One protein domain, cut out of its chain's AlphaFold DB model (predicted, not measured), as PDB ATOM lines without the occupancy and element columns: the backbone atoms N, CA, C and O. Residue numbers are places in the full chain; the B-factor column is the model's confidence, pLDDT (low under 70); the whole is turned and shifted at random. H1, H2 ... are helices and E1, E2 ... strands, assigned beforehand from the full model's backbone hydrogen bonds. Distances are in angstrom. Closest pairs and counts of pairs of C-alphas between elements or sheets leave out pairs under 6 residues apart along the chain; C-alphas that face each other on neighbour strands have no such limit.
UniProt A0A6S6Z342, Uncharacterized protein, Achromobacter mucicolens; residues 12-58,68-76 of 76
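AT A GLANCE: This is residues 12 to 58 and 68 to 76 of the 76 residues of an uncharacterized protein of Achromobacter mucicolens (UniProt A0A6S6Z342). Two helices, H1 and H2, run opposite ways with the strand E2 along the groove between them, and E1 is paired with E2 on its far side from the helices, giving a small two-stranded ribbon with helices packed along it. H1 packs on both strands, whereas H2 packs on E2 and is only near E1. The printed part has 56 residues, with two named helices and then two named strands along the chain, in the order H1, H2, E1, E2; the sheet has the order E1 - E2 and is antiparallel, and the class is mixed, helices and strands. The whole is compact, with a radius of gyration of the C-alphas of 10.7 A, and flat, its C-alphas spanning 31 by 25 by 13 A.

IN THESE COORDINATES: H1 is residues 12 to 25, 20.0 A from first to last C-alpha, and begins at C-alpha 12 at (199.353, 286.065, 63.498). H2 is residues 32 to 41, 14.4 A long, and begins at C-alpha 32 at (197.063, 295.165, 71.896). E1 is residues 48 to 55, 23.1 A long. E2 is residues 68 to 75, 21.2 A long, and ends at C-alpha 75 at (202.413, 291.966, 56.296).

HOW THE PARTS SIT: The closest C-alphas of H1 and E2 are those of Ile 16 and Ala 72, 5.5 A apart. For H1 and E1 they are those of Ala 19 and Ile 51, 6.1 A apart. H1 and H2 are close but not clearly touching, with the C-alphas of Ile 16 and Thr 35 closest at 7.7 A; they run opposite ways at a steep tilt of 38 degrees. The closest C-alphas of H2 and E2 are those of Thr 35 and Ala 71, 4.8 A apart. H2 and E1 are near each other, with 7 pairs of C-alphas within 10 A. E1 and E2 are antiparallel, with 155 degrees between their directions; N 52 and O 71, 2.8 A apart, and N 71 and O 52, 2.9 A apart, are within hydrogen-bond range. In H1 and H2 every O i to N i+4 pair is within hydrogen-bond range. Residues 29 to 30 form a short parallel pairing with residues 69 to 70 of E2.

THE WHOLE: The two C-alphas farthest apart are those of Pro 47 and Asp 58, at 32.8 A. Residues 59 to 67 are not printed, and C-alphas 58 and 68 stand 11.5 A apart across this cut, which falls in the link from E1 to E2. The links H1 to H2 and H2 to E1 are short. The mean pLDDT of the printed part of this model is 75.6; residues 42 to 48, 56 to 58 and 75 to 76 are under 70.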
ATOM      1  N   HIS A  12     199.689 284.868  62.747       72.94
ATOM      2  CA  HIS A  12     199.353 286.065  63.498       72.94
ATOM      3  C   HIS A  12     199.345 285.872  65.029       72.94
ATOM      4  O   HIS A  12     199.905 286.700  65.749       72.94
ATOM      5  N   ALA A  13     198.765 284.782  65.543       77.75
ATOM      6  CA  ALA A  13     198.775 284.475  66.975       77.75
ATOM      7  C   ALA A  13     200.204 284.248  67.503       77.75
ATOM      8  O   ALA A  13     200.527 284.681  68.612       77.75
ATOM      9  N   ILE A  14     201.080 283.656  66.682       80.94
ATOM     10  CA  ILE A  14     202.511 283.516  66.994       80.94
ATOM     11  C   ILE A  14     203.175 284.897  67.092       80.94
ATOM     12  O   ILE A  14     203.872 285.173  68.069       80.94
ATOM     13  N   GLY A  15     202.918 285.787  66.128       81.50
ATOM     14  CA  GLY A  15     203.460 287.148  66.134       81.50
ATOM     15  C   GLY A  15     203.018 287.979  67.345       81.50
ATOM     16  O   GLY A  15     203.835 288.676  67.947       81.50
ATOM     17  N   ILE A  16     201.749 287.862  67.757       82.38
ATOM     18  CA  ILE A  16     201.228 288.522  68.967       82.38
ATOM     19  C   ILE A  16     201.957 288.027  70.217       82.38
ATOM     20  O   ILE A  16     202.401 288.835  71.037       82.38
ATOM     21  N   GLU A  17     202.075 286.711  70.381       86.88
ATOM     22  CA  GLU A  17     202.694 286.132  71.572       86.88
ATOM     23  C   GLU A  17     204.191 286.462  71.647       86.88
ATOM     24  O   GLU A  17     204.695 286.770  72.731       86.88
ATOM     25  N   LEU A  18     204.899 286.487  70.511       85.19
ATOM     26  CA  LEU A  18     206.300 286.906  70.487       85.19
ATOM     27  C   LEU A  18     206.457 288.386  70.861       85.19
ATOM     28  O   LEU A  18     207.284 288.705  71.715       85.19
ATOM     29  N   ALA A  19     205.629 289.270  70.298       84.88
ATOM     30  CA  ALA A  19     205.620 290.693  70.636       84.88
ATOM     31  C   ALA A  19     205.354 290.924  72.136       84.88
ATOM     32  O   ALA A  19     206.015 291.747  72.776       84.88
ATOM     33  N   ARG A  20     204.430 290.155  72.729       84.38
ATOM     34  CA  ARG A  20     204.140 290.191  74.169       84.38
ATOM     35  C   ARG A  20     205.340 289.738  75.003       84.38
ATOM     36  O   ARG A  20     205.686 290.400  75.982       84.38
ATOM     37  N   ARG A  21     205.992 288.633  74.624       87.44
ATOM     38  CA  ARG A  21     207.194 288.125  75.312       87.44
ATOM     39  C   ARG A  21     208.346 289.114  75.243       87.44
ATOM     40  O   ARG A  21     208.957 289.391  76.267       87.44
ATOM     41  N   GLN A  22     208.591 289.702  74.077       85.25
ATOM     42  CA  GLN A  22     209.624 290.720  73.913       85.25
ATOM     43  C   GLN A  22     209.347 291.967  74.748       85.25
ATOM     44  O   GLN A  22     210.276 292.490  75.356       85.25
ATOM     45  N   ALA A  23     208.090 292.412  74.846       84.56
ATOM     46  CA  ALA A  23     207.734 293.521  75.727       84.56
ATOM     47  C   ALA A  23     208.094 293.224  77.194       84.56
ATOM     48  O   ALA A  23     208.692 294.062  77.868       84.56
ATOM     49  N   MET A  24     207.814 292.002  77.669       84.88
ATOM     50  CA  MET A  24     208.212 291.566  79.013       84.88
ATOM     51  C   MET A  24     209.738 291.529  79.179       84.88
ATOM     52  O   MET A  24     210.249 292.062  80.163       84.88
ATOM     53  N   THR A  25     210.470 290.963  78.213       86.00
ATOM     54  CA  THR A  25     211.944 290.903  78.233       86.00
ATOM     55  C   THR A  25     212.575 292.294  78.265       86.00
ATOM     56  O   THR A  25     213.494 292.541  79.040       86.00
ATOM     57  N   LEU A  26     212.060 293.221  77.458       82.81
ATOM     58  CA  LEU A  26     212.544 294.599  77.371       82.81
ATOM     59  C   LEU A  26     211.997 295.499  78.489       82.81
ATOM     60  O   LEU A  26     212.342 296.679  78.544       82.81
ATOM     61  N   ARG A  27     211.155 294.960  79.384       82.31
ATOM     62  CA  ARG A  27     210.480 295.692  80.470       82.31
ATOM     63  C   ARG A  27     209.729 296.927  79.961       82.31
ATOM     64  O   ARG A  27     209.694 297.966  80.620       82.31
ATOM     65  N   CYS A  28     209.123 296.801  78.786       80.38
ATOM     66  CA  CYS A  28     208.343 297.842  78.136       80.38
ATOM     67  C   CYS A  28     206.881 297.405  77.951       80.38
ATOM     68  O   CYS A  28     206.499 296.273  78.257       80.38
ATOM     69  N   GLY A  29     206.019 298.325  77.516       83.31
ATOM     70  CA  GLY A  29     204.592 298.028  77.368       83.31
ATOM     71  C   GLY A  29     204.294 297.202  76.113       83.31
ATOM     72  O   GLY A  29     204.913 297.396  75.075       83.31
ATOM     73  N   PHE A  30     203.291 296.329  76.163       83.19
ATOM     74  CA  PHE A  30     202.689 295.736  74.964       83.19
ATOM     75  C   PHE A  30     201.391 296.479  74.624       83.19
ATOM     76  O   PHE A  30     200.589 296.750  75.518       83.19
ATOM     77  N   SER A  31     201.163 296.808  73.348       82.19
ATOM     78  CA  SER A  31     199.934 297.481  72.907       82.19
ATOM     79  C   SER A  31     199.076 296.578  72.023       82.19
ATOM     80  O   SER A  31     199.276 296.478  70.809       82.19
ATOM     81  N   GLY A  32     198.059 295.958  72.626       77.00
ATOM     82  CA  GLY A  32     197.063 295.165  71.896       77.00
ATOM     83  C   GLY A  32     196.154 296.009  70.991       77.00
ATOM     84  O   GLY A  32     195.692 295.534  69.956       77.00
ATOM     85  N   VAL A  33     195.918 297.279  71.345       81.12
ATOM     86  CA  VAL A  33     195.153 298.226  70.509       81.12
ATOM     87  C   VAL A  33     195.926 298.563  69.239       81.12
ATOM     88  O   VAL A  33     195.377 298.425  68.149       81.12
ATOM     89  N   LEU A  34     197.210 298.915  69.372       77.94
ATOM     90  CA  LEU A  34     198.071 299.207  68.225       77.94
ATOM     91  C   LEU A  34     198.265 297.966  67.352       77.94
ATOM     92  O   LEU A  34     198.208 298.061  66.134       77.94
ATOM     93  N   THR A  35     198.411 296.794  67.975       79.62
ATOM     94  CA  THR A  35     198.453 295.518  67.253       79.62
ATOM     95  C   THR A  35     197.208 295.344  66.382       79.62
ATOM     96  O   THR A  35     197.332 295.139  65.184       79.62
ATOM     97  N   ARG A  36     195.993 295.513  66.928       78.12
ATOM     98  CA  ARG A  36     194.758 295.415  66.126       78.12
ATOM     99  C   ARG A  36     194.677 296.453  65.005       78.12
ATOM    100  O   ARG A  36     194.219 296.117  63.920       78.12
ATOM    101  N   GLN A  37     195.131 297.682  65.244       80.25
ATOM    102  CA  GLN A  37     195.158 298.733  64.220       80.25
ATOM    103  C   GLN A  37     196.115 298.391  63.073       80.25
ATOM    104  O   GLN A  37     195.725 298.473  61.913       80.25
ATOM    105  N   LEU A  38     197.334 297.949  63.393       74.38
ATOM    106  CA  LEU A  38     198.326 297.534  62.398       74.38
ATOM    107  C   LEU A  38     197.840 296.324  61.590       74.38
ATOM    108  O   LEU A  38     198.048 296.262  60.384       74.38
ATOM    109  N   MET A  39     197.133 295.395  62.234       73.75
ATOM    110  CA  MET A  39     196.518 294.246  61.558       73.75
ATOM    111  C   MET A  39     195.371 294.653  60.630       73.75
ATOM    112  O   MET A  39     195.232 294.087  59.552       73.75
ATOM    113  N   ALA A  40     194.565 295.641  61.026       74.81
ATOM    114  CA  ALA A  40     193.473 296.150  60.201       74.81
ATOM    115  C   ALA A  40     193.974 296.913  58.960       74.81
ATOM    116  O   ALA A  40     193.308 296.896  57.929       74.81
ATOM    117  N   GLN A  41     195.143 297.560  59.044       72.06
ATOM    118  CA  GLN A  41     195.751 298.287  57.921       72.06
ATOM    119  C   GLN A  41     196.470 297.385  56.912       72.06
ATOM    120  O   GLN A  41     196.642 297.783  55.766       72.06
ATOM    121  N   ALA A  42     196.859 296.174  57.310       67.00
ATOM    122  CA  ALA A  42     197.669 295.274  56.495       67.00
ATOM    123  C   ALA A  42     196.914 294.571  55.349       67.00
ATOM    124  O   ALA A  42     197.509 293.729  54.701       67.00
ATOM    125  N   GLY A  43     195.633 294.879  55.099       56.78
ATOM    126  CA  GLY A  43     194.912 294.476  53.883       56.78
ATOM    127  C   GLY A  43     195.068 293.003  53.474       56.78
ATOM    128  O   GLY A  43     195.787 292.701  52.534       56.78
ATOM    129  N   GLY A  44     194.336 292.095  54.128       56.22
ATOM    130  CA  GLY A  44     194.330 290.670  53.772       56.22
ATOM    131  C   GLY A  44     195.534 289.916  54.342       56.22
ATOM    132  O   GLY A  44     196.679 290.167  54.001       56.22
ATOM    133  N   ALA A  45     195.255 288.986  55.254       56.16
ATOM    134  CA  ALA A  45     196.247 288.285  56.061       56.16
ATOM    135  C   ALA A  45     197.199 287.410  55.222       56.16
ATOM    136  O   ALA A  45     196.915 286.240  54.961       56.16
ATOM    137  N   GLY A  46     198.350 287.967  54.847       57.72
ATOM    138  CA  GLY A  46     199.513 287.190  54.437       57.72
ATOM    139  C   GLY A  46     200.079 286.368  55.608       57.72
ATOM    140  O   GLY A  46     199.812 286.658  56.779       57.72
ATOM    141  N   PRO A  47     200.875 285.315  55.341       61.53
ATOM    142  CA  PRO A  47     201.490 284.497  56.390       61.53
ATOM    143  C   PRO A  47     202.581 285.247  57.173       61.53
ATOM    144  O   PRO A  47     203.039 284.750  58.206       61.53
ATOM    145  N   ALA A  48     202.997 286.421  56.695       68.81
ATOM    146  CA  ALA A  48     204.080 287.217  57.245       68.81
ATOM    147  C   ALA A  48     203.584 288.219  58.303       68.81
ATOM    148  O   ALA A  48     202.501 288.794  58.207       68.81
ATOM    149  N   TRP A  49     204.399 288.436  59.333       74.69
ATOM    150  CA  TRP A  49     204.153 289.407  60.395       74.69
ATOM    151  C   TRP A  49     205.469 290.061  60.821       74.69
ATOM    152  O   TRP A  49     206.544 289.486  60.664       74.69
ATOM    153  N   ALA A  50     205.381 291.269  61.367       77.75
ATOM    154  CA  ALA A  50     206.499 292.042  61.889       77.75
ATOM    155  C   ALA A  50     206.243 292.466  63.336       77.75
ATOM    156  O   ALA A  50     205.099 292.576  63.780       77.75
ATOM    157  N   ILE A  51     207.320 292.742  64.065       82.31
ATOM    158  CA  ILE A  51     207.265 293.374  65.381       82.31
ATOM    159  C   ILE A  51     207.665 294.832  65.223       82.31
ATOM    160  O   ILE A  51     208.746 295.132  64.721       82.31
ATOM    161  N   ASN A  52     206.814 295.727  65.709       79.19
ATOM    162  CA  ASN A  52     207.041 297.160  65.675       79.19
ATOM    163  C   ASN A  52     207.189 297.713  67.090       79.19
ATOM    164  O   ASN A  52     206.397 297.397  67.981       79.19
ATOM    165  N   ALA A  53     208.184 298.577  67.278       80.50
ATOM    166  CA  ALA A  53     208.317 299.401  68.469       80.50
ATOM    167  C   ALA A  53     207.740 300.791  68.181       80.50
ATOM    168  O   ALA A  53     208.165 301.475  67.254       80.50
ATOM    169  N   HIS A  54     206.770 301.217  68.982       75.12
ATOM    170  CA  HIS A  54     206.115 302.511  68.850       75.12
ATOM    171  C   HIS A  54     206.415 303.379  70.069       75.12
ATOM    172  O   HIS A  54     206.162 302.968  71.203       75.12
ATOM    173  N   ARG A  55     206.951 304.581  69.839       72.12
ATOM    174  CA  ARG A  55     207.214 305.566  70.892       72.12
ATOM    175  C   ARG A  55     205.927 306.312  71.225       72.12
ATOM    176  O   ARG A  55     205.385 306.997  70.366       72.12
ATOM    177  N   GLU A  56     205.464 306.229  72.466       67.00
ATOM    178  CA  GLU A  56     204.300 306.994  72.918       67.00
ATOM    179  C   GLU A  56     204.767 308.406  73.304       67.00
ATOM    180  O   GLU A  56     205.200 308.658  74.427       67.00
ATOM    181  N   THR A  57     204.761 309.328  72.341       58.44
ATOM    182  CA  THR A  57     205.291 310.691  72.521       58.44
ATOM    183  C   THR A  57     204.353 311.633  73.278       58.44
ATOM    184  O   THR A  57     204.792 312.706  73.674       58.44
ATOM    185  N   ASP A  58     203.098 311.242  73.519       54.41
ATOM    186  CA  ASP A  58     202.048 312.184  73.940       54.41
ATOM    187  C   ASP A  58     201.619 312.050  75.420       54.41
ATOM    188  O   ASP A  58     201.100 312.990  76.013       54.41
ATOM    189  N   PHE A  68     208.503 303.278  74.966       70.62
ATOM    190  CA  PHE A  68     208.175 302.462  73.808       70.62
ATOM    191  C   PHE A  68     207.196 301.355  74.190       70.62
ATOM    192  O   PHE A  68     207.308 300.748  75.258       70.62
ATOM    193  N   ARG A  69     206.264 301.063  73.282       73.56
ATOM    194  CA  ARG A  69     205.434 299.864  73.322       73.56
ATOM    195  C   ARG A  69     205.708 298.972  72.124       73.56
ATOM    196  O   ARG A  69     205.932 299.470  71.025       73.56
ATOM    197  N   ILE A  70     205.647 297.664  72.331       82.25
ATOM    198  CA  ILE A  70     205.770 296.665  71.269       82.25
ATOM    199  C   ILE A  70     204.375 296.282  70.764       82.25
ATOM    200  O   ILE A  70     203.434 296.140  71.554       82.25
ATOM    201  N   ALA A  71     204.239 296.117  69.452       80.56
ATOM    202  CA  ALA A  71     203.038 295.625  68.787       80.56
ATOM    203  C   ALA A  71     203.411 294.694  67.628       80.56
ATOM    204  O   ALA A  71     204.464 294.855  67.014       80.56
ATOM    205  N   ALA A  72     202.539 293.738  67.313       80.19
ATOM    206  CA  ALA A  72     202.673 292.940  66.098       80.19
ATOM    207  C   ALA A  72     201.939 293.631  64.932       80.19
ATOM    208  O   ALA A  72     200.895 294.246  65.145       80.19
ATOM    209  N   ALA A  73     202.456 293.503  63.709       75.44
ATOM    210  CA  ALA A  73     201.795 293.873  62.450       75.44
ATOM    211  C   ALA A  73     201.728 292.660  61.519       75.44
ATOM    212  O   ALA A  73     202.644 291.843  61.529       75.44
ATOM    213  N   ALA A  74     200.652 292.520  60.750       70.94
ATOM    214  CA  ALA A  74     200.618 291.591  59.628       70.94
ATOM    215  C   ALA A  74     201.271 292.289  58.440       70.94
ATOM    216  O   ALA A  74     201.250 293.517  58.348       70.94
ATOM    217  N   LEU A  75     201.872 291.502  57.561       67.56
ATOM    218  CA  LEU A  75     202.413 291.966  56.296       67.56
ATOM    219  C   LEU A  75     201.628 291.268  55.182       67.56
ATOM    220  O   LEU A  75     201.431 290.050  55.243       67.56
ATOM    221  N   SER A  76     201.165 292.054  54.211       59.53
ATOM    222  CA  SER A  76     200.591 291.580  52.946       59.53
ATOM    223  C   SER A  76     201.687 291.217  51.958       59.53
ATOM    224  O   SER A  76     202.588 292.076  51.793       59.53
TER     225      SER A  76